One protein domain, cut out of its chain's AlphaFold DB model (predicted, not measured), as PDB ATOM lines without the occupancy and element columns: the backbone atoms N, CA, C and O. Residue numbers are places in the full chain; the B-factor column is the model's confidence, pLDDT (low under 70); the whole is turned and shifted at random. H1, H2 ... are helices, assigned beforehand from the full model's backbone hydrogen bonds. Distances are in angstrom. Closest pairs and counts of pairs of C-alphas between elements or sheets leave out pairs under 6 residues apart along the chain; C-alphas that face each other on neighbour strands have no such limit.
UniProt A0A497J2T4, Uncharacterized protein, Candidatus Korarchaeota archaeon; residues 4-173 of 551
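What this domain is: This is residues 4 to 173 of the 551 residues of an uncharacterized protein of Candidatus Korarchaeota archaeon (UniProt A0A497J2T4). A thin rod is built on one long helix, H3: H2 folds back along its first half, H4 and H5 pack along its second, and H1 packs on H5. The printed part has 170 residues with five named helices, an all-helix up-and-down bundle, each running against the one before. It is extended, radius of gyration of the C-alphas 25.8 A, spans 93, 23 and 17 A.

Where its parts are: H1, residues 4 to 13, begins at C-alpha 4 (-40.552, -8.490, 18.959). H2 is residues 19 to 45, H3 58 to 115, 83.6 A long, H4 123 to 137. H5, residues 143 to 173, ends at C-alpha 173 (0.312, -16.486, -11.349).

How they stand to each other: H2 and H3 form a hairpin at a shallow tilt of 8 degrees. H3 touches H5, the C-alphas of Val 108 and Lys 164 closest at 5.5 A. Each helix has every O i to N i+4 pair within hydrogen-bond range.

The domain as a whole: The printed part has no cut, the link H2 to H3 is long, and pLDDT is under 70 for residues 4 to 22 and 43 to 66.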
ATOM      1  N   ILE A   4     -40.238  -9.568  19.912       64.12
ATOM      2  CA  ILE A   4     -40.552  -8.490  18.959       64.12
ATOM      3  C   ILE A   4     -39.309  -7.649  18.620       64.12
ATOM      4  O   ILE A   4     -39.058  -7.399  17.448       64.12
ATOM      5  N   GLY A   5     -38.498  -7.271  19.614       65.50
ATOM      6  CA  GLY A   5     -37.295  -6.460  19.382       65.50
ATOM      7  C   GLY A   5     -36.213  -7.206  18.596       65.50
ATOM      8  O   GLY A   5     -35.553  -6.616  17.751       65.50
ATOM      9  N   LEU A   6     -36.091  -8.522  18.815       63.50
ATOM     10  CA  LEU A   6     -35.190  -9.394  18.046       63.50
ATOM     11  C   LEU A   6     -35.616  -9.490  16.569       63.50
ATOM     12  O   LEU A   6     -34.775  -9.522  15.678       63.50
ATOM     13  N   ILE A   7     -36.926  -9.519  16.307       64.81
ATOM     14  CA  ILE A   7     -37.484  -9.576  14.948       64.81
ATOM     15  C   ILE A   7     -37.354  -8.227  14.227       64.81
ATOM     16  O   ILE A   7     -37.115  -8.207  13.024       64.81
ATOM     17  N   GLU A   8     -37.452  -7.103  14.938       67.50
ATOM     18  CA  GLU A   8     -37.195  -5.781  14.352       67.50
ATOM     19  C   GLU A   8     -35.725  -5.617  13.919       67.50
ATOM     20  O   GLU A   8     -35.483  -5.189  12.792       67.50
ATOM     21  N   GLU A   9     -34.760  -6.063  14.734       68.12
ATOM     22  CA  GLU A   9     -33.324  -6.068  14.387       68.12
ATOM     23  C   GLU A   9     -33.016  -7.006  13.198       68.12
ATOM     24  O   GLU A   9     -32.268  -6.657  12.283       68.12
ATOM     25  N   LEU A  10     -33.663  -8.179  13.149       65.19
ATOM     26  CA  LEU A  10     -33.578  -9.115  12.018       65.19
ATOM     27  C   LEU A  10     -34.038  -8.502  10.696       65.19
ATOM     28  O   LEU A  10     -33.419  -8.723   9.655       65.19
ATOM     29  N   LEU A  11     -35.149  -7.766  10.726       67.00
ATOM     30  CA  LEU A  11     -35.733  -7.168   9.531       67.00
ATOM     31  C   LEU A  11     -34.865  -6.031   8.982       67.00
ATOM     32  O   LEU A  11     -34.786  -5.879   7.765       67.00
ATOM     33  N   GLU A  12     -34.157  -5.285   9.833       66.12
ATOM     34  CA  GLU A  12     -33.149  -4.314   9.381       66.12
ATOM     35  C   GLU A  12     -31.980  -5.008   8.662       66.12
ATOM     36  O   GLU A  12     -31.598  -4.584   7.566       66.12
ATOM     37  N   GLY A  13     -31.493  -6.136   9.194       60.53
ATOM     38  CA  GLY A  13     -30.439  -6.948   8.570       60.53
ATOM     39  C   GLY A  13     -30.827  -7.612   7.237       60.53
ATOM     40  O   GLY A  13     -29.952  -7.943   6.438       60.53
ATOM     41  N   TYR A  14     -32.127  -7.777   6.965       63.12
ATOM     42  CA  TYR A  14     -32.672  -8.342   5.718       63.12
ATOM     43  C   TYR A  14     -33.153  -7.304   4.698       63.12
ATOM     44  O   TYR A  14     -33.627  -7.688   3.623       63.12
ATOM     45  N   SER A  15     -33.017  -6.010   4.995       61.06
ATOM     46  CA  SER A  15     -33.526  -4.909   4.165       61.06
ATOM     47  C   SER A  15     -33.081  -4.939   2.705       61.06
ATOM     48  O   SER A  15     -33.877  -4.619   1.822       61.06
ATOM     49  N   GLU A  16     -31.873  -5.425   2.430       57.53
ATOM     50  CA  GLU A  16     -31.345  -5.573   1.069       57.53
ATOM     51  C   GLU A  16     -31.748  -6.891   0.384       57.53
ATOM     52  O   GLU A  16     -31.695  -6.997  -0.840       57.53
ATOM     53  N   THR A  17     -32.141  -7.917   1.148       56.88
ATOM     54  CA  THR A  17     -32.297  -9.293   0.631       56.88
ATOM     55  C   THR A  17     -33.758  -9.722   0.476       56.88
ATOM     56  O   THR A  17     -34.055 -10.549  -0.383       56.88
ATOM     57  N   ALA A  18     -34.677  -9.182   1.286       62.59
ATOM     58  CA  ALA A  18     -36.097  -9.542   1.248       62.59
ATOM     59  C   ALA A  18     -37.026  -8.357   1.611       62.59
ATOM     60  O   ALA A  18     -37.726  -8.392   2.630       62.59
ATOM     61  N   PRO A  19     -37.072  -7.299   0.777       66.50
ATOM     62  CA  PRO A  19     -37.853  -6.083   1.050       66.50
ATOM     63  C   PRO A  19     -39.364  -6.349   1.158       66.50
ATOM     64  O   PRO A  19     -40.076  -5.671   1.898       66.50
ATOM     65  N   GLU A  20     -39.854  -7.375   0.465       69.44
ATOM     66  CA  GLU A  20     -41.257  -7.797   0.486       69.44
ATOM     67  C   GLU A  20     -41.697  -8.299   1.873       69.44
ATOM     68  O   GLU A  20     -42.811  -8.002   2.311       69.44
ATOM     69  N   ILE A  21     -40.800  -8.969   2.613       69.94
ATOM     70  CA  ILE A  21     -41.055  -9.455   3.980       69.94
ATOM     71  C   ILE A  21     -41.213  -8.268   4.942       69.94
ATOM     72  O   ILE A  21     -42.105  -8.261   5.791       69.94
ATOM     73  N   ILE A  22     -40.409  -7.215   4.766       69.19
ATOM     74  CA  ILE A  22     -40.493  -5.986   5.571       69.19
ATOM     75  C   ILE A  22     -41.816  -5.261   5.322       69.19
ATOM     76  O   ILE A  22     -42.457  -4.798   6.269       69.19
ATOM     77  N   THR A  23     -42.256  -5.175   4.065       73.69
ATOM     78  CA  THR A  23     -43.550  -4.573   3.718       73.69
ATOM     79  C   THR A  23     -44.712  -5.375   4.318       73.69
ATOM     80  O   THR A  23     -45.614  -4.786   4.918       73.69
ATOM     81  N   LYS A  24     -44.661  -6.714   4.249       74.31
ATOM     82  CA  LYS A  24     -45.656  -7.614   4.862       74.31
ATOM     83  C   LYS A  24     -45.696  -7.487   6.392       74.31
ATOM     84  O   LYS A  24     -46.784  -7.437   6.972       74.31
ATOM     85  N   TYR A  25     -44.540  -7.354   7.049       74.06
ATOM     86  CA  TYR A  25     -44.460  -7.092   8.490       74.06
ATOM     87  C   TYR A  25     -45.072  -5.743   8.868       74.06
ATOM     88  O   TYR A  25     -45.914  -5.684   9.765       74.06
ATOM     89  N   LYS A  26     -44.704  -4.662   8.167       75.31
ATOM     90  CA  LYS A  26     -45.258  -3.320   8.410       75.31
ATOM     91  C   LYS A  26     -46.782  -3.305   8.270       75.31
ATOM     92  O   LYS A  26     -47.461  -2.761   9.137       75.31
ATOM     93  N   ALA A  27     -47.318  -3.967   7.243       77.88
ATOM     94  CA  ALA A  27     -48.760  -4.112   7.046       77.88
ATOM     95  C   ALA A  27     -49.435  -4.919   8.173       77.88
ATOM     96  O   ALA A  27     -50.497  -4.536   8.663       77.88
ATOM     97  N   SER A  28     -48.804  -6.005   8.631       77.75
ATOM     98  CA  SER A  28     -49.326  -6.841   9.723       77.75
ATOM     99  C   SER A  28     -49.300  -6.115  11.073       77.75
ATOM    100  O   SER A  28     -50.266  -6.184  11.834       77.75
ATOM    101  N   ARG A  29     -48.232  -5.356  11.351       74.38
ATOM    102  CA  ARG A  29     -48.104  -4.484  12.529       74.38
ATOM    103  C   ARG A  29     -49.200  -3.421  12.557       74.38
ATOM    104  O   ARG A  29     -49.829  -3.234  13.596       74.38
ATOM    105  N   GLU A  30     -49.459  -2.774  11.422       76.56
ATOM    106  CA  GLU A  30     -50.536  -1.790  11.289       76.56
ATOM    107  C   GLU A  30     -51.911  -2.438  11.520       76.56
ATOM    108  O   GLU A  30     -52.717  -1.934  12.296       76.56
ATOM    109  N   ALA A  31     -52.167  -3.616  10.944       78.25
ATOM    110  CA  ALA A  31     -53.422  -4.339  11.152       78.25
ATOM    111  C   ALA A  31     -53.658  -4.732  12.626       78.25
ATOM    112  O   ALA A  31     -54.785  -4.636  13.125       78.25
ATOM    113  N   ILE A  32     -52.609  -5.150  13.343       76.44
ATOM    114  CA  ILE A  32     -52.666  -5.448  14.783       76.44
ATOM    115  C   ILE A  32     -52.926  -4.166  15.587       76.44
ATOM    116  O   ILE A  32     -53.769  -4.172  16.489       76.44
ATOM    117  N   TYR A  33     -52.263  -3.061  15.236       74.12
ATOM    118  CA  TYR A  33     -52.479  -1.756  15.862       74.12
ATOM    119  C   TYR A  33     -53.934  -1.290  15.712       74.12
ATOM    120  O   TYR A  33     -54.576  -0.955  16.706       74.12
ATOM    121  N   GLN A  34     -54.503  -1.377  14.506       76.88
ATOM    122  CA  GLN A  34     -55.907  -1.034  14.252       76.88
ATOM    123  C   GLN A  34     -56.877  -1.896  15.080       76.88
ATOM    124  O   GLN A  34     -57.850  -1.382  15.633       76.88
ATOM    125  N   ARG A  35     -56.602  -3.201  15.243       76.12
ATOM    126  CA  ARG A  35     -57.409  -4.089  16.105       76.12
ATOM    127  C   ARG A  35     -57.308  -3.727  17.589       76.12
ATOM    128  O   ARG A  35     -58.320  -3.792  18.286       76.12
ATOM    129  N   LEU A  36     -56.129  -3.325  18.065       74.06
ATOM    130  CA  LEU A  36     -55.924  -2.845  19.436       74.06
ATOM    131  C   LEU A  36     -56.651  -1.521  19.686       74.06
ATOM    132  O   LEU A  36     -57.349  -1.396  20.691       74.06
ATOM    133  N   VAL A  37     -56.553  -0.561  18.760       75.00
ATOM    134  CA  VAL A  37     -57.283   0.714  18.829       75.00
ATOM    135  C   VAL A  37     -58.789   0.467  18.835       75.00
ATOM    136  O   VAL A  37     -59.494   1.013  19.680       75.00
ATOM    137  N   HIS A  38     -59.288  -0.413  17.965       78.31
ATOM    138  CA  HIS A  38     -60.703  -0.775  17.929       78.31
ATOM    139  C   HIS A  38     -61.168  -1.458  19.225       78.31
ATOM    140  O   HIS A  38     -62.260  -1.174  19.722       78.31
ATOM    141  N   LEU A  39     -60.342  -2.336  19.804       78.50
ATOM    142  CA  LEU A  39     -60.620  -2.964  21.094       78.50
ATOM    143  C   LEU A  39     -60.700  -1.921  22.216       78.50
ATOM    144  O   LEU A  39     -61.667  -1.938  22.976       78.50
ATOM    145  N   LEU A  40     -59.730  -1.005  22.287       71.56
ATOM    146  CA  LEU A  40     -59.690   0.080  23.271       71.56
ATOM    147  C   LEU A  40     -60.889   1.019  23.125       71.56
ATOM    148  O   LEU A  40     -61.552   1.315  24.112       71.56
ATOM    149  N   ASP A  41     -61.220   1.426  21.902       73.81
ATOM    150  CA  ASP A  41     -62.379   2.274  21.617       73.81
ATOM    151  C   ASP A  41     -63.694   1.571  22.010       73.81
ATOM    152  O   ASP A  41     -64.574   2.170  22.630       73.81
ATOM    153  N   THR A  42     -63.790   0.257  21.769       73.88
ATOM    154  CA  THR A  42     -64.925  -0.569  22.218       73.88
ATOM    155  C   THR A  42     -64.986  -0.696  23.743       73.88
ATOM    156  O   THR A  42     -66.077  -0.740  24.301       73.88
ATOM    157  N   MET A  43     -63.845  -0.771  24.437       68.12
ATOM    158  CA  MET A  43     -63.784  -0.791  25.906       68.12
ATOM    159  C   MET A  43     -64.184   0.557  26.510       68.12
ATOM    160  O   MET A  43     -64.946   0.596  27.470       68.12
ATOM    161  N   ILE A  44     -63.716   1.666  25.932       66.12
ATOM    162  CA  ILE A  44     -64.014   3.030  26.390       66.12
ATOM    163  C   ILE A  44     -65.493   3.370  26.173       66.12
ATOM    164  O   ILE A  44     -66.118   4.007  27.023       66.12
ATOM    165  N   LYS A  45     -66.074   2.941  25.047       67.31
ATOM    166  CA  LYS A  45     -67.486   3.173  24.719       67.31
ATOM    167  C   LYS A  45     -68.445   2.206  25.419       67.31
ATOM    168  O   LYS A  45     -69.648   2.466  25.401       67.31
ATOM    169  N   ASP A  46     -67.957   1.129  26.045       64.69
ATOM    170  CA  ASP A  46     -68.799   0.198  26.803       64.69
ATOM    171  C   ASP A  46     -69.319   0.871  28.095       64.69
ATOM    172  O   ASP A  46     -68.539   1.180  29.008       64.69
ATOM    173  N   PRO A  47     -70.648   1.074  28.232       58.16
ATOM    174  CA  PRO A  47     -71.252   1.685  29.415       58.16
ATOM    175  C   PRO A  47     -70.972   0.927  30.720       58.16
ATOM    176  O   PRO A  47     -71.160   1.484  31.801       58.16
ATOM    177  N   PHE A  48     -70.576  -0.348  30.647       56.03
ATOM    178  CA  PHE A  48     -70.224  -1.178  31.798       56.03
ATOM    179  C   PHE A  48     -68.793  -0.938  32.290       56.03
ATOM    180  O   PHE A  48     -68.542  -1.120  33.479       56.03
ATOM    181  N   TYR A  49     -67.883  -0.512  31.410       53.38
ATOM    182  CA  TYR A  49     -66.490  -0.214  31.754       53.38
ATOM    183  C   TYR A  49     -66.315   1.248  32.201       53.38
ATOM    184  O   TYR A  49     -65.468   1.536  33.042       53.38
ATOM    185  N   ASN A  50     -67.149   2.169  31.690       52.81
ATOM    186  CA  ASN A  50     -66.951   3.620  31.840       52.81
ATOM    187  C   ASN A  50     -67.957   4.347  32.773       52.81
ATOM    188  O   ASN A  50     -67.905   5.568  32.912       52.81
ATOM    189  N   LYS A  51     -68.887   3.646  33.450       48.59
ATOM    190  CA  LYS A  51     -69.803   4.270  34.436       48.59
ATOM    191  C   LYS A  51     -69.867   3.534  35.776       48.59
ATOM    192  O   LYS A  51     -70.140   2.338  35.835       48.59
ATOM    193  N   LYS A  52     -69.760   4.320  36.863       51.81
ATOM    194  CA  LYS A  52     -70.279   4.026  38.214       51.81
ATOM    195  C   LYS A  52     -71.753   3.596  38.119       51.81
ATOM    196  O   LYS A  52     -72.642   4.440  38.159       51.81
ATOM    197  N   ILE A  53     -72.027   2.299  38.002       46.91
ATOM    198  CA  ILE A  53     -73.359   1.734  38.249       46.91
ATOM    199  C   ILE A  53     -73.184   0.574  39.228       46.91
ATOM    200  O   ILE A  53     -72.975  -0.582  38.858       46.91
ATOM    201  N   LEU A  54     -73.213   0.950  40.505       50.34
ATOM    202  CA  LEU A  54     -73.310   0.076  41.667       50.34
ATOM    203  C   LEU A  54     -74.748  -0.456  41.750       50.34
ATOM    204  O   LEU A  54     -75.668   0.352  41.806       50.34
ATOM    205  N   ALA A  55     -74.922  -1.785  41.721       46.59
ATOM    206  CA  ALA A  55     -75.783  -2.539  42.656       46.59
ATOM    207  C   ALA A  55     -76.214  -3.942  42.169       46.59
ATOM    208  O   ALA A  55     -76.617  -4.725  43.012       46.59
ATOM    209  N   ASN A  56     -76.107  -4.329  40.886       51.41
ATOM    210  CA  ASN A  56     -76.646  -5.639  40.435       51.41
ATOM    211  C   ASN A  56     -75.825  -6.366  39.341       51.41
ATOM    212  O   ASN A  56     -76.370  -6.777  38.319       51.41
ATOM    213  N   ARG A  57     -74.494  -6.505  39.482       48.06
ATOM    214  CA  ARG A  57     -73.640  -6.899  38.333       48.06
ATOM    215  C   ARG A  57     -72.484  -7.894  38.556       48.06
ATOM    216  O   ARG A  57     -71.568  -7.878  37.745       48.06
ATOM    217  N   SER A  58     -72.486  -8.817  39.523       48.50
ATOM    218  CA  SER A  58     -71.414  -9.848  39.540       48.50
ATOM    219  C   SER A  58     -71.443 -10.744  38.283       48.50
ATOM    220  O   SER A  58     -70.409 -10.986  37.665       48.50
ATOM    221  N   VAL A  59     -72.639 -11.140  37.827       49.69
ATOM    222  CA  VAL A  59     -72.827 -12.001  36.642       49.69
ATOM    223  C   VAL A  59     -72.574 -11.247  35.324       49.69
ATOM    224  O   VAL A  59     -71.890 -11.763  34.444       49.69
ATOM    225  N   LEU A  60     -73.033  -9.996  35.189       48.72
ATOM    226  CA  LEU A  60     -72.872  -9.201  33.957       48.72
ATOM    227  C   LEU A  60     -71.454  -8.624  33.766       48.72
ATOM    228  O   LEU A  60     -70.968  -8.602  32.638       48.72
ATOM    229  N   LEU A  61     -70.760  -8.214  34.841       51.56
ATOM    230  CA  LEU A  61     -69.351  -7.791  34.760       51.56
ATOM    231  C   LEU A  61     -68.436  -8.966  34.392       51.56
ATOM    232  O   LEU A  61     -67.514  -8.791  33.598       51.56
ATOM    233  N   SER A  62     -68.728 -10.175  34.894       55.84
ATOM    234  CA  SER A  62     -67.973 -11.382  34.527       55.84
ATOM    235  C   SER A  62     -68.064 -11.699  33.025       55.84
ATOM    236  O   SER A  62     -67.068 -12.092  32.421       55.84
ATOM    237  N   GLY A  63     -69.222 -11.447  32.396       59.34
ATOM    238  CA  GLY A  63     -69.447 -11.664  30.966       59.34
ATOM    239  C   GLY A  63     -68.685 -10.688  30.063       59.34
ATOM    240  O   GLY A  63     -68.040 -11.125  29.111       59.34
ATOM    241  N   SER A  64     -68.707  -9.384  30.364       62.06
ATOM    242  CA  SER A  64     -67.954  -8.380  29.588       62.06
ATOM    243  C   SER A  64     -66.440  -8.532  29.766       62.06
ATOM    244  O   SER A  64     -65.712  -8.528  28.777       62.06
ATOM    245  N   ILE A  65     -65.956  -8.758  30.996       64.12
ATOM    246  CA  ILE A  65     -64.525  -9.001  31.266       64.12
ATOM    247  C   ILE A  65     -64.044 -10.265  30.541       64.12
ATOM    248  O   ILE A  65     -62.973 -10.253  29.936       64.12
ATOM    249  N   ARG A  66     -64.845 -11.340  30.534       67.75
ATOM    250  CA  ARG A  66     -64.539 -12.562  29.779       67.75
ATOM    251  C   ARG A  66     -64.439 -12.300  28.274       67.75
ATOM    252  O   ARG A  66     -63.464 -12.732  27.671       67.75
ATOM    253  N   ARG A  67     -65.366 -11.534  27.685       70.44
ATOM    254  CA  ARG A  67     -65.323 -11.162  26.254       70.44
ATOM    255  C   ARG A  67     -64.095 -10.323  25.899       70.44
ATOM    256  O   ARG A  67     -63.506 -10.528  24.842       70.44
ATOM    257  N   TYR A  68     -63.691  -9.381  26.754       71.81
ATOM    258  CA  TYR A  68     -62.464  -8.609  26.527       71.81
ATOM    259  C   TYR A  68     -61.210  -9.465  26.696       71.81
ATOM    260  O   TYR A  68     -60.311  -9.362  25.871       71.81
ATOM    261  N   LYS A  69     -61.173 -10.365  27.687       71.50
ATOM    262  CA  LYS A  69     -60.096 -11.353  27.833       71.50
ATOM    263  C   LYS A  69     -59.976 -12.236  26.587       71.50
ATOM    264  O   LYS A  69     -58.873 -12.400  26.090       71.50
ATOM    265  N   GLU A  70     -61.087 -12.745  26.056       76.56
ATOM    266  CA  GLU A  70     -61.120 -13.536  24.814       76.56
ATOM    267  C   GLU A  70     -60.598 -12.728  23.611       76.56
ATOM    268  O   GLU A  70     -59.774 -13.225  22.852       76.56
ATOM    269  N   LYS A  71     -60.985 -11.450  23.477       76.81
ATOM    270  CA  LYS A  71     -60.458 -10.563  22.422       76.81
ATOM    271  C   LYS A  71     -58.965 -10.251  22.583       76.81
ATOM    272  O   LYS A  71     -58.260 -10.189  21.584       76.81
ATOM    273  N   ILE A  72     -58.481 -10.056  23.811       73.50
ATOM    274  CA  ILE A  72     -57.056  -9.827  24.102       73.50
ATOM    275  C   ILE A  72     -56.241 -11.085  23.782       73.50
ATOM    276  O   ILE A  72     -55.213 -10.986  23.122       73.50
ATOM    277  N   VAL A  73     -56.716 -12.265  24.196       74.00
ATOM    278  CA  VAL A  73     -56.083 -13.554  23.872       74.00
ATOM    279  C   VAL A  73     -56.036 -13.766  22.358       74.00
ATOM    280  O   VAL A  73     -54.966 -14.056  21.839       74.00
ATOM    281  N   ALA A  74     -57.124 -13.495  21.632       74.00
ATOM    282  CA  ALA A  74     -57.144 -13.584  20.170       74.00
ATOM    283  C   ALA A  74     -56.153 -12.619  19.484       74.00
ATOM    284  O   ALA A  74     -55.633 -12.919  18.411       74.00
ATOM    285  N   ILE A  75     -55.872 -11.452  20.081       74.81
ATOM    286  CA  ILE A  75     -54.825 -10.540  19.590       74.81
ATOM    287  C   ILE A  75     -53.429 -11.113  19.872       74.81
ATOM    288  O   ILE A  75     -52.575 -11.033  18.993       74.81
ATOM    289  N   PHE A  76     -53.190 -11.712  21.042       71.31
ATOM    290  CA  PHE A  76     -51.919 -12.389  21.332       71.31
ATOM    291  C   PHE A  76     -51.675 -13.588  20.408       71.31
ATOM    292  O   PHE A  76     -50.584 -13.698  19.858       71.31
ATOM    293  N   GLU A  77     -52.691 -14.418  20.160       76.31
ATOM    294  CA  GLU A  77     -52.627 -15.538  19.207       76.31
ATOM    295  C   GLU A  77     -52.354 -15.049  17.775       76.31
ATOM    296  O   GLU A  77     -51.560 -15.647  17.049       76.31
ATOM    297  N   LEU A  78     -52.956 -13.923  17.366       79.25
ATOM    298  CA  LEU A  78     -52.677 -13.297  16.072       79.25
ATOM    299  C   LEU A  78     -51.235 -12.784  15.981       79.25
ATOM    300  O   LEU A  78     -50.583 -12.999  14.963       79.25
ATOM    301  N   ILE A  79     -50.741 -12.110  17.026       74.31
ATOM    302  CA  ILE A  79     -49.347 -11.653  17.097       74.31
ATOM    303  C   ILE A  79     -48.417 -12.860  16.967       74.31
ATOM    304  O   ILE A  79     -47.515 -12.841  16.138       74.31
ATOM    305  N   GLU A  80     -48.654 -13.925  17.730       75.12
ATOM    306  CA  GLU A  80     -47.834 -15.133  17.698       75.12
ATOM    307  C   GLU A  80     -47.854 -15.814  16.320       75.12
ATOM    308  O   GLU A  80     -46.792 -16.138  15.788       75.12
ATOM    309  N   SER A  81     -49.027 -15.924  15.686       80.69
ATOM    310  CA  SER A  81     -49.168 -16.433  14.315       80.69
ATOM    311  C   SER A  81     -48.369 -15.610  13.300       80.69
ATOM    312  O   SER A  81     -47.687 -16.182  12.452       80.69
ATOM    313  N   VAL A  82     -48.440 -14.277  13.378       79.38
ATOM    314  CA  VAL A  82     -47.701 -13.372  12.483       79.38
ATOM    315  C   VAL A  82     -46.194 -13.501  12.705       79.38
ATOM    316  O   VAL A  82     -45.437 -13.556  11.740       79.38
ATOM    317  N   LEU A  83     -45.740 -13.597  13.959       74.50
ATOM    318  CA  LEU A  83     -44.319 -13.778  14.267       74.50
ATOM    319  C   LEU A  83     -43.782 -15.114  13.729       74.50
ATOM    320  O   LEU A  83     -42.686 -15.137  13.176       74.50
ATOM    321  N   ILE A  84     -44.555 -16.200  13.833       81.00
ATOM    322  CA  ILE A  84     -44.192 -17.511  13.264       81.00
ATOM    323  C   ILE A  84     -44.110 -17.443  11.733       81.00
ATOM    324  O   ILE A  84     -43.227 -18.050  11.127       81.00
ATOM    325  N   GLU A  85     -45.024 -16.718  11.086       82.06
ATOM    326  CA  GLU A  85     -45.006 -16.538   9.632       82.06
ATOM    327  C   GLU A  85     -43.765 -15.757   9.172       82.06
ATOM    328  O   GLU A  85     -43.106 -16.157   8.216       82.06
ATOM    329  N   ILE A  86     -43.377 -14.713   9.909       79.19
ATOM    330  CA  ILE A  86     -42.151 -13.947   9.645       79.19
ATOM    331  C   ILE A  86     -40.904 -14.812   9.840       79.19
ATOM    332  O   ILE A  86     -40.005 -14.768   9.006       79.19
ATOM    333  N   GLU A  87     -40.841 -15.628  10.897       81.62
ATOM    334  CA  GLU A  87     -39.727 -16.564  11.118       81.62
ATOM    335  C   GLU A  87     -39.584 -17.554   9.944       81.62
ATOM    336  O   GLU A  87     -38.467 -17.833   9.502       81.62
ATOM    337  N   LYS A  88     -40.700 -18.036   9.376       85.00
ATOM    338  CA  LYS A  88     -40.693 -18.895   8.178       85.00
ATOM    339  C   LYS A  88     -40.209 -18.157   6.932       85.00
ATOM    340  O   LYS A  88     -39.364 -18.687   6.211       85.00
ATOM    341  N   ASP A  89     -40.721 -16.954   6.686       82.75
ATOM    342  CA  ASP A  89     -40.338 -16.150   5.525       82.75
ATOM    343  C   ASP A  89     -38.839 -15.776   5.593       82.75
ATOM    344  O   ASP A  89     -38.111 -15.895   4.603       82.75
ATOM    345  N   LEU A  90     -38.334 -15.420   6.780       81.81
ATOM    346  CA  LEU A  90     -36.912 -15.150   7.024       81.81
ATOM    347  C   LEU A  90     -36.039 -16.400   6.864       81.81
ATOM    348  O   LEU A  90     -34.953 -16.309   6.295       81.81
ATOM    349  N   LEU A  91     -36.505 -17.575   7.304       87.00
ATOM    350  CA  LEU A  91     -35.803 -18.839   7.070       87.00
ATOM    351  C   LEU A  91     -35.684 -19.148   5.570       87.00
ATOM    352  O   LEU A  91     -34.632 -19.598   5.116       87.00
ATOM    353  N   LEU A  92     -36.728 -18.890   4.776       87.06
ATOM    354  CA  LEU A  92     -36.670 -19.058   3.319       87.06
ATOM    355  C   LEU A  92     -35.647 -18.109   2.678       87.06
ATOM    356  O   LEU A  92     -34.868 -18.533   1.818       87.06
ATOM    357  N   ALA A  93     -35.605 -16.851   3.119       83.19
ATOM    358  CA  ALA A  93     -34.610 -15.885   2.661       83.19
ATOM    359  C   ALA A  93     -33.181 -16.304   3.059       83.19
ATOM    360  O   ALA A  93     -32.269 -16.255   2.227       83.19
ATOM    361  N   LEU A  94     -32.997 -16.810   4.284       86.62
ATOM    362  CA  LEU A  94     -31.725 -17.346   4.768       86.62
ATOM    363  C   LEU A  94     -31.257 -18.531   3.920       86.62
ATOM    364  O   LEU A  94     -30.112 -18.551   3.475       86.62
ATOM    365  N   LYS A  95     -32.152 -19.483   3.620       90.62
ATOM    366  CA  LYS A  95     -31.866 -20.626   2.736       90.62
ATOM    367  C   LYS A  95     -31.473 -20.181   1.328       90.62
ATOM    368  O   LYS A  95     -30.558 -20.748   0.736       90.62
ATOM    369  N   SER A  96     -32.129 -19.156   0.788       88.19
ATOM    370  CA  SER A  96     -31.767 -18.574  -0.510       88.19
ATOM    371  C   SER A  96     -30.347 -17.995  -0.495       88.19
ATOM    372  O   SER A  96     -29.554 -18.263  -1.400       88.19
ATOM    373  N   LYS A  97     -29.986 -17.257   0.563       87.69
ATOM    374  CA  LYS A  97     -28.629 -16.729   0.740       87.69
ATOM    375  C   LYS A  97     -27.601 -17.848   0.927       87.69
ATOM    376  O   LYS A  97     -26.566 -17.819   0.269       87.69
ATOM    377  N   ALA A  98     -27.915 -18.858   1.737       89.38
ATOM    378  CA  ALA A  98     -27.064 -20.024   1.960       89.38
ATOM    379  C   ALA A  98     -26.737 -20.746   0.645       89.38
ATOM    380  O   ALA A  98     -25.571 -21.005   0.369       89.38
ATOM    381  N   ARG A  99     -27.720 -20.953  -0.240       89.81
ATOM    382  CA  ARG A  99     -27.470 -21.527  -1.575       89.81
ATOM    383  C   ARG A  99     -26.476 -20.708  -2.399       89.81
ATOM    384  O   ARG A  99     -25.611 -21.284  -3.046       89.81
ATOM    385  N   LYS A 100     -26.562 -19.371  -2.370       89.50
ATOM    386  CA  LYS A 100     -25.592 -18.503  -3.070       89.50
ATOM    387  C   LYS A 100     -24.177 -18.675  -2.516       89.50
ATOM    388  O   LYS A 100     -23.230 -18.745  -3.292       89.50
ATOM    389  N   VAL A 101     -24.041 -18.759  -1.194       90.50
ATOM    390  CA  VAL A 101     -22.747 -18.998  -0.536       90.50
ATOM    391  C   VAL A 101     -22.229 -20.408  -0.842       90.50
ATOM    392  O   VAL A 101     -21.037 -20.566  -1.082       90.50
ATOM    393  N   ARG A 102     -23.109 -21.413  -0.947       91.75
ATOM    394  CA  ARG A 102     -22.745 -22.773  -1.371       91.75
ATOM    395  C   ARG A 102     -22.129 -22.802  -2.765       91.75
ATOM    396  O   ARG A 102     -21.066 -23.386  -2.922       91.75
ATOM    397  N   PHE A 103     -22.732 -22.123  -3.742       90.75
ATOM    398  CA  PHE A 103     -22.143 -22.023  -5.082       90.75
ATOM    399  C   PHE A 103     -20.735 -21.411  -5.046       90.75
ATOM    400  O   PHE A 103     -19.829 -21.929  -5.688       90.75
ATOM    401  N   LYS A 104     -20.518 -20.354  -4.250       91.12
ATOM    402  CA  LYS A 104     -19.173 -19.778  -4.076       91.12
ATOM    403  C   LYS A 104     -18.198 -20.758  -3.415       91.12
ATOM    404  O   LYS A 104     -17.027 -20.778  -3.778       91.12
ATOM    405  N   LEU A 105     -18.663 -21.542  -2.444       91.25
ATOM    406  CA  LEU A 105     -17.855 -22.566  -1.779       91.25
ATOM    407  C   LEU A 105     -17.421 -23.646  -2.777       91.25
ATOM    408  O   LEU A 105     -16.239 -23.964  -2.837       91.25
ATOM    409  N   GLU A 106     -18.342 -24.143  -3.606       90.50
ATOM    410  CA  GLU A 106     -18.051 -25.114  -4.671       90.50
ATOM    411  C   GLU A 106     -17.039 -24.560  -5.691       90.50
ATOM    412  O   GLU A 106     -16.107 -25.260  -6.087       90.50
ATOM    413  N   GLU A 107     -17.157 -23.282  -6.076       91.44
ATOM    414  CA  GLU A 107     -16.164 -22.613  -6.928       91.44
ATOM    415  C   GLU A 107     -14.774 -22.572  -6.271       91.44
ATOM    416  O   GLU A 107     -13.767 -22.837  -6.929       91.44
ATOM    417  N   VAL A 108     -14.702 -22.270  -4.970       90.94
ATOM    418  CA  VAL A 108     -13.444 -22.264  -4.206       90.94
ATOM    419  C   VAL A 108     -12.840 -23.664  -4.102       90.94
ATOM    420  O   VAL A 108     -11.635 -23.818  -4.296       90.94
ATOM    421  N   GLU A 109     -13.647 -24.698  -3.861       87.81
ATOM    422  CA  GLU A 109     -13.183 -26.091  -3.853       87.81
ATOM    423  C   GLU A 109     -12.644 -26.525  -5.225       87.81
ATOM    424  O   GLU A 109     -11.619 -27.214  -5.305       87.81
ATOM    425  N   GLY A 110     -13.282 -26.072  -6.309       88.75
ATOM    426  CA  GLY A 110     -12.792 -26.248  -7.675       88.75
ATOM    427  C   GLY A 110     -11.415 -25.611  -7.887       88.75
ATOM    428  O   GLY A 110     -10.504 -26.269  -8.391       88.75
ATOM    429  N   LEU A 111     -11.228 -24.367  -7.431       87.62
ATOM    430  CA  LEU A 111      -9.942 -23.660  -7.505       87.62
ATOM    431  C   LEU A 111      -8.845 -24.341  -6.674       87.62
ATOM    432  O   LEU A 111      -7.712 -24.449  -7.138       87.62
ATOM    433  N   ILE A 112      -9.164 -24.825  -5.470       85.25
ATOM    434  CA  ILE A 112      -8.222 -25.573  -4.618       85.25
ATOM    435  C   ILE A 112      -7.773 -26.857  -5.313       85.25
ATOM    436  O   ILE A 112      -6.582 -27.169  -5.317       85.25
ATOM    437  N   SER A 113      -8.714 -27.569  -5.935       84.19
ATOM    438  CA  SER A 113      -8.431 -28.791  -6.688       84.19
ATOM    439  C   SER A 113      -7.543 -28.515  -7.905       84.19
ATOM    440  O   SER A 113      -6.577 -29.241  -8.134       84.19
ATOM    441  N   GLU A 114      -7.818 -27.443  -8.659       84.12
ATOM    442  CA  GLU A 114      -6.998 -27.033  -9.809       84.12
ATOM    443  C   GLU A 114      -5.576 -26.636  -9.381       84.12
ATOM    444  O   GLU A 114      -4.595 -27.026 -10.019       84.12
ATOM    445  N   LEU A 115      -5.457 -25.917  -8.261       78.56
ATOM    446  CA  LEU A 115      -4.181 -25.522  -7.666       78.56
ATOM    447  C   LEU A 115      -3.474 -26.669  -6.923       78.56
ATOM    448  O   LEU A 115      -2.316 -26.512  -6.558       78.56
ATOM    449  N   LYS A 116      -4.125 -27.817  -6.694       77.75
ATOM    450  CA  LYS A 116      -3.594 -28.940  -5.893       77.75
ATOM    451  C   LYS A 116      -3.115 -28.525  -4.492       77.75
ATOM    452  O   LYS A 116      -2.161 -29.092  -3.962       77.75
ATOM    453  N   VAL A 117      -3.765 -27.534  -3.884       74.94
ATOM    454  CA  VAL A 117      -3.463 -27.106  -2.508       74.94
ATOM    455  C   VAL A 117      -4.218 -28.010  -1.537       74.94
ATOM    456  O   VAL A 117      -5.308 -28.496  -1.846       74.94
ATOM    457  N   ARG A 118      -3.649 -28.268  -0.357       77.69
ATOM    458  CA  ARG A 118      -4.318 -29.107   0.636       77.69
ATOM    459  C   ARG A 118      -5.540 -28.379   1.220       77.69
ATOM    460  O   ARG A 118      -5.437 -27.241   1.670       77.69
ATOM    461  N   LYS A 119      -6.707 -29.030   1.176       74.38
ATOM    462  CA  LYS A 119      -8.000 -28.459   1.604       74.38
ATOM    463  C   LYS A 119      -8.054 -28.181   3.112       74.38
ATOM    464  O   LYS A 119      -8.652 -27.196   3.531       74.38
ATOM    465  N   ASP A 120      -7.392 -29.022   3.901       73.50
ATOM    466  CA  ASP A 120      -7.277 -28.948   5.365       73.50
ATOM    467  C   ASP A 120      -6.576 -27.673   5.870       73.50
ATOM    468  O   ASP A 120      -6.720 -27.314   7.036       73.50
ATOM    469  N   ALA A 121      -5.881 -26.941   4.996       72.06
ATOM    470  CA  ALA A 121      -5.322 -25.629   5.310       72.06
ATOM    471  C   ALA A 121      -6.388 -24.523   5.478       72.06
ATOM    472  O   ALA A 121      -6.066 -23.433   5.954       72.06
ATOM    473  N   PHE A 122      -7.646 -24.775   5.093       81.06
ATOM    474  CA  PHE A 122      -8.721 -23.780   5.076       81.06
ATOM    475  C   PHE A 122      -9.919 -24.226   5.931       81.06
ATOM    476  O   PHE A 122     -10.932 -24.694   5.411       81.06
ATOM    477  N   SER A 123      -9.831 -24.038   7.252       78.56
ATOM    478  CA  SER A 123     -10.882 -24.439   8.209       78.56
ATOM    479  C   SER A 123     -12.260 -23.821   7.927       78.56
ATOM    480  O   SER A 123     -13.286 -24.456   8.171       78.56
ATOM    481  N   SER A 124     -12.299 -22.621   7.341       80.25
ATOM    482  CA  SER A 124     -13.538 -21.920   6.982       80.25
ATOM    483  C   SER A 124     -14.379 -22.639   5.918       80.25
ATOM    484  O   SER A 124     -15.580 -22.385   5.819       80.25
ATOM    485  N   LEU A 125     -13.796 -23.563   5.142       84.38
ATOM    486  CA  LEU A 125     -14.540 -24.374   4.170       84.38
ATOM    487  C   LEU A 125     -15.386 -25.445   4.854       84.38
ATOM    488  O   LEU A 125     -16.555 -25.610   4.512       84.38
ATOM    489  N   ASP A 126     -14.817 -26.143   5.837       86.25
ATOM    490  CA  ASP A 126     -15.530 -27.181   6.582       86.25
ATOM    491  C   ASP A 126     -16.569 -26.555   7.525       86.25
ATOM    492  O   ASP A 126     -17.713 -27.019   7.582       86.25
ATOM    493  N   GLU A 127     -16.215 -25.446   8.189       85.44
ATOM    494  CA  GLU A 127     -17.158 -24.627   8.966       85.44
ATOM    495  C   GLU A 127     -18.317 -24.128   8.088       85.44
ATOM    496  O   GLU A 127     -19.489 -24.260   8.457       85.44
ATOM    497  N   GLY A 128     -18.003 -23.623   6.889       87.00
ATOM    498  CA  GLY A 128     -18.983 -23.168   5.908       87.00
ATOM    499  C   GLY A 128     -19.905 -24.281   5.436       87.00
ATOM    500  O   GLY A 128     -21.125 -24.127   5.487       87.00
ATOM    501  N   ALA A 129     -19.360 -25.428   5.033       88.56
ATOM    502  CA  ALA A 129     -20.149 -26.570   4.579       88.56
ATOM    503  C   ALA A 129     -21.098 -27.085   5.675       88.56
ATOM    504  O   ALA A 129     -22.258 -27.410   5.394       88.56
ATOM    505  N   HIS A 130     -20.639 -27.117   6.929       90.19
ATOM    506  CA  HIS A 130     -21.459 -27.522   8.063       90.19
ATOM    507  C   HIS A 130     -22.600 -26.530   8.334       90.19
ATOM    508  O   HIS A 130     -23.759 -26.948   8.413       90.19
ATOM    509  N   LEU A 131     -22.308 -25.224   8.405       89.44
ATOM    510  CA  LEU A 131     -23.323 -24.187   8.621       89.44
ATOM    511  C   LEU A 131     -24.377 -24.184   7.504       89.44
ATOM    512  O   LEU A 131     -25.578 -24.125   7.770       89.44
ATOM    513  N   LEU A 132     -23.943 -24.297   6.246       90.81
ATOM    514  CA  LEU A 132     -24.839 -24.356   5.091       90.81
ATOM    515  C   LEU A 132     -25.773 -25.568   5.163       90.81
ATOM    516  O   LEU A 132     -26.980 -25.423   4.963       90.81
ATOM    517  N   ASN A 133     -25.248 -26.742   5.523       90.12
ATOM    518  CA  ASN A 133     -26.063 -27.940   5.714       90.12
ATOM    519  C   ASN A 133     -27.090 -27.760   6.844       90.12
ATOM    520  O   ASN A 133     -28.248 -28.148   6.670       90.12
ATOM    521  N   GLN A 134     -26.711 -27.147   7.969       90.38
ATOM    522  CA  GLN A 134     -27.633 -26.862   9.077       90.38
ATOM    523  C   GLN A 134     -28.770 -25.912   8.663       90.38
ATOM    524  O   GLN A 134     -29.942 -26.160   8.962       90.38
ATOM    525  N   ILE A 135     -28.447 -24.843   7.930       89.94
ATOM    526  CA  ILE A 135     -29.434 -23.877   7.434       89.94
ATOM    527  C   ILE A 135     -30.359 -24.514   6.389       89.94
ATOM    528  O   ILE A 135     -31.561 -24.269   6.403       89.94
ATOM    529  N   GLU A 136     -29.853 -25.346   5.480       87.75
ATOM    530  CA  GLU A 136     -30.686 -25.945   4.431       87.75
ATOM    531  C   GLU A 136     -31.697 -26.967   4.978       87.75
ATOM    532  O   GLU A 136     -32.863 -26.970   4.555       87.75
ATOM    533  N   HIS A 137     -31.280 -27.788   5.949       88.88
ATOM    534  CA  HIS A 137     -32.077 -28.892   6.498       88.88
ATOM    535  C   HIS A 137     -32.941 -28.507   7.706       88.88
ATOM    536  O   HIS A 137     -33.761 -29.309   8.154       88.88
ATOM    537  N   SER A 138     -32.814 -27.288   8.231       88.19
ATOM    538  CA  SER A 138     -33.660 -26.821   9.332       88.19
ATOM    539  C   SER A 138     -35.115 -26.640   8.878       88.19
ATOM    540  O   SER A 138     -35.411 -26.025   7.848       88.19
ATOM    541  N   LEU A 139     -36.046 -27.209   9.651       84.50
ATOM    542  CA  LEU A 139     -37.494 -27.093   9.422       84.50
ATOM    543  C   LEU A 139     -38.070 -25.813  10.039       84.50
ATOM    544  O   LEU A 139     -39.031 -25.251   9.517       84.50
ATOM    545  N   HIS A 140     -37.471 -25.350  11.137       84.44
ATOM    546  CA  HIS A 140     -37.803 -24.112  11.827       84.44
ATOM    547  C   HIS A 140     -36.569 -23.628  12.591       84.44
ATOM    548  O   HIS A 140     -35.878 -24.444  13.197       84.44
ATOM    549  N   LEU A 141     -36.320 -22.319  12.552       84.19
ATOM    550  CA  LEU A 141     -35.411 -21.613  13.452       84.19
ATOM    551  C   LEU A 141     -36.187 -20.496  14.155       84.19
ATOM    552  O   LEU A 141     -37.002 -19.823  13.515       84.19
ATOM    553  N   ASN A 142     -35.955 -20.307  15.452       82.12
ATOM    554  CA  ASN A 142     -36.512 -19.168  16.183       82.12
ATOM    555  C   ASN A 142     -35.736 -17.872  15.865       82.12
ATOM    556  O   ASN A 142     -34.651 -17.905  15.285       82.12
ATOM    557  N   ALA A 143     -36.267 -16.711  16.258       71.50
ATOM    558  CA  ALA A 143     -35.628 -15.415  15.995       71.50
ATOM    559  C   ALA A 143     -34.152 -15.306  16.456       71.50
ATOM    560  O   ALA A 143     -33.345 -14.677  15.774       71.50
ATOM    561  N   ALA A 144     -33.767 -15.913  17.583       77.00
ATOM    562  CA  ALA A 144     -32.379 -15.861  18.053       77.00
ATOM    563  C   ALA A 144     -31.454 -16.733  17.184       77.00
ATOM    564  O   ALA A 144     -30.382 -16.288  16.783       77.00
ATOM    565  N   GLU A 145     -31.905 -17.939  16.833       84.44
ATOM    566  CA  GLU A 145     -31.191 -18.861  15.941       84.44
ATOM    567  C   GLU A 145     -31.051 -18.300  14.520       84.44
ATOM    568  O   GLU A 145     -30.003 -18.460  13.891       84.44
ATOM    569  N   LEU A 146     -32.080 -17.604  14.019       81.31
ATOM    570  CA  LEU A 146     -32.030 -16.894  12.741       81.31
ATOM    571  C   LEU A 146     -30.959 -15.800  12.764       81.31
ATOM    572  O   LEU A 146     -30.161 -15.735  11.833       81.31
ATOM    573  N   MET A 147     -30.906 -14.974  13.817       78.56
ATOM    574  CA  MET A 147     -29.893 -13.916  13.932       78.56
ATOM    575  C   MET A 147     -28.477 -14.460  13.923       78.56
ATOM    576  O   MET A 147     -27.635 -13.952  13.184       78.56
ATOM    577  N   GLU A 148     -28.231 -15.493  14.722       84.31
ATOM    578  CA  GLU A 148     -26.910 -16.102  14.802       84.31
ATOM    579  C   GLU A 148     -26.506 -16.711  13.456       84.31
ATOM    580  O   GLU A 148     -25.433 -16.419  12.933       84.31
ATOM    581  N   SER A 149     -27.421 -17.444  12.814       86.50
ATOM    582  CA  SER A 149     -27.175 -18.047  11.500       86.50
ATOM    583  C   SER A 149     -26.871 -17.007  10.417       86.50
ATOM    584  O   SER A 149     -26.050 -17.260   9.541       86.50
ATOM    585  N   ILE A 150     -27.502 -15.828  10.456       84.56
ATOM    586  CA  ILE A 150     -27.220 -14.735   9.509       84.56
ATOM    587  C   ILE A 150     -25.834 -14.145   9.748       84.56
ATOM    588  O   ILE A 150     -25.109 -13.892   8.785       84.56
ATOM    589  N   ARG A 151     -25.477 -13.892  11.013       84.25
ATOM    590  CA  ARG A 151     -24.170 -13.329  11.377       84.25
ATOM    591  C   ARG A 151     -23.047 -14.260  10.933       84.25
ATOM    592  O   ARG A 151     -22.142 -13.816  10.228       84.25
ATOM    593  N   GLU A 152     -23.171 -15.546  11.243       88.00
ATOM    594  CA  GLU A 152     -22.194 -16.564  10.858       88.00
ATOM    595  C   GLU A 152     -22.147 -16.767   9.338       88.00
ATOM    596  O   GLU A 152     -21.064 -16.789   8.753       88.00
ATOM    597  N   LEU A 153     -23.298 -16.804   8.654       88.25
ATOM    598  CA  LEU A 153     -23.331 -16.927   7.195       88.25
ATOM    599  C   LEU A 153     -22.667 -15.726   6.507       88.25
ATOM    600  O   LEU A 153     -21.971 -15.902   5.510       88.25
ATOM    601  N   ASN A 154     -22.851 -14.512   7.033       86.88
ATOM    602  CA  ASN A 154     -22.187 -13.314   6.519       86.88
ATOM    603  C   ASN A 154     -20.672 -13.361   6.740       86.88
ATOM    604  O   ASN A 154     -19.922 -12.997   5.834       86.88
ATOM    605  N   ARG A 155     -20.220 -13.815   7.918       90.19
ATOM    606  CA  ARG A 155     -18.791 -13.996   8.214       90.19
ATOM    607  C   ARG A 155     -18.154 -14.953   7.207       90.19
ATOM    608  O   ARG A 155     -17.177 -14.595   6.552       90.19
ATOM    609  N   ILE A 156     -18.772 -16.120   7.023       89.25
ATOM    610  CA  ILE A 156     -18.297 -17.160   6.106       89.25
ATOM    611  C   ILE A 156     -18.337 -16.683   4.649       89.25
ATOM    612  O   ILE A 156     -17.389 -16.924   3.909       89.25
ATOM    613  N   ASP A 157     -19.372 -15.954   4.219       89.00
ATOM    614  CA  ASP A 157     -19.440 -15.410   2.853       89.00
ATOM    615  C   ASP A 157     -18.278 -14.446   2.551       89.00
ATOM    616  O   ASP A 157     -17.682 -14.497   1.470       89.00
ATOM    617  N   ILE A 158     -17.907 -13.593   3.514       89.25
ATOM    618  CA  ILE A 158     -16.758 -12.683   3.390       89.25
ATOM    619  C   ILE A 158     -15.448 -13.477   3.325       89.25
ATOM    620  O   ILE A 158     -14.608 -13.211   2.462       89.25
ATOM    621  N   GLU A 159     -15.267 -14.463   4.205       88.75
ATOM    622  CA  GLU A 159     -14.070 -15.308   4.230       88.75
ATOM    623  C   GLU A 159     -13.902 -16.107   2.932       88.75
ATOM    624  O   GLU A 159     -12.831 -16.056   2.323       88.75
ATOM    625  N   ILE A 160     -14.962 -16.763   2.452       90.06
ATOM    626  CA  ILE A 160     -14.973 -17.504   1.182       90.06
ATOM    627  C   ILE A 160     -14.696 -16.561   0.011       90.06
ATOM    628  O   ILE A 160     -13.893 -16.890  -0.861       90.06
ATOM    629  N   SER A 161     -15.298 -15.369  -0.009       90.12
ATOM    630  CA  SER A 161     -15.061 -14.390  -1.078       90.12
ATOM    631  C   SER A 161     -13.600 -13.914  -1.099       90.12
ATOM    632  O   SER A 161     -12.991 -13.814  -2.165       90.12
ATOM    633  N   ASN A 162     -12.996 -13.688   0.071       89.38
ATOM    634  CA  ASN A 162     -11.579 -13.342   0.189       89.38
ATOM    635  C   ASN A 162     -10.658 -14.493  -0.240       89.38
ATOM    636  O   ASN A 162      -9.653 -14.256  -0.916       89.38
ATOM    637  N   LEU A 163     -10.991 -15.733   0.132       87.25
ATOM    638  CA  LEU A 163     -10.259 -16.924  -0.300       87.25
ATOM    639  C   LEU A 163     -10.340 -17.108  -1.815       87.25
ATOM    640  O   LEU A 163      -9.304 -17.303  -2.446       87.25
ATOM    641  N   LYS A 164     -11.529 -16.953  -2.408       89.12
ATOM    642  CA  LYS A 164     -11.732 -17.012  -3.859       89.12
ATOM    643  C   LYS A 164     -10.807 -16.044  -4.592       89.12
ATOM    644  O   LYS A 164     -10.036 -16.475  -5.441       89.12
ATOM    645  N   MET A 165     -10.803 -14.764  -4.207       89.25
ATOM    646  CA  MET A 165      -9.932 -13.759  -4.834       89.25
ATOM    647  C   MET A 165      -8.442 -14.122  -4.732       89.25
ATOM    648  O   MET A 165      -7.690 -13.949  -5.694       89.25
ATOM    649  N   LYS A 166      -7.998 -14.635  -3.576       85.44
ATOM    650  CA  LYS A 166      -6.608 -15.077  -3.386       85.44
ATOM    651  C   LYS A 166      -6.267 -16.263  -4.288       85.44
ATOM    652  O   LYS A 166      -5.232 -16.228  -4.945       85.44
ATOM    653  N   LEU A 167      -7.128 -17.276  -4.351       85.88
ATOM    654  CA  LEU A 167      -6.915 -18.471  -5.171       85.88
ATOM    655  C   LEU A 167      -6.947 -18.151  -6.670       85.88
ATOM    656  O   LEU A 167      -6.075 -18.612  -7.399       85.88
ATOM    657  N   GLU A 168      -7.868 -17.303  -7.133       88.94
ATOM    658  CA  GLU A 168      -7.899 -16.836  -8.527       88.94
ATOM    659  C   GLU A 168      -6.614 -16.086  -8.903       88.94
ATOM    660  O   GLU A 168      -6.039 -16.310  -9.975       88.94
ATOM    661  N   SER A 169      -6.121 -15.221  -8.006       85.94
ATOM    662  CA  SER A 169      -4.832 -14.550  -8.185       85.94
ATOM    663  C   SER A 169      -3.686 -15.559  -8.272       85.94
ATOM    664  O   SER A 169      -2.877 -15.460  -9.194       85.94
ATOM    665  N   SER A 170      -3.628 -16.537  -7.368       83.06
ATOM    666  CA  SER A 170      -2.591 -17.573  -7.361       83.06
ATOM    667  C   SER A 170      -2.624 -18.439  -8.615       83.06
ATOM    668  O   SER A 170      -1.580 -18.684  -9.212       83.06
ATOM    669  N   LEU A 171      -3.813 -18.836  -9.076       84.69
ATOM    670  CA  LEU A 171      -3.986 -19.628 -10.292       84.69
ATOM    671  C   LEU A 171      -3.507 -18.866 -11.529       84.69
ATOM    672  O   LEU A 171      -2.828 -19.424 -12.393       84.69
ATOM    673  N   LYS A 172      -3.806 -17.564 -11.606       86.75
ATOM    674  CA  LYS A 172      -3.291 -16.702 -12.674       86.75
ATOM    675  C   LYS A 172      -1.763 -16.644 -12.664       86.75
ATOM    676  O   LYS A 172      -1.151 -16.745 -13.725       86.75
ATOM    677  N   ILE A 173      -1.150 -16.504 -11.487       83.25
ATOM    678  CA  ILE A 173       0.312 -16.486 -11.349       83.25
ATOM    679  C   ILE A 173       0.896 -17.852 -11.743       83.25
ATOM    680  O   ILE A 173       1.824 -17.891 -12.541       83.25
TER     681      ILE A 173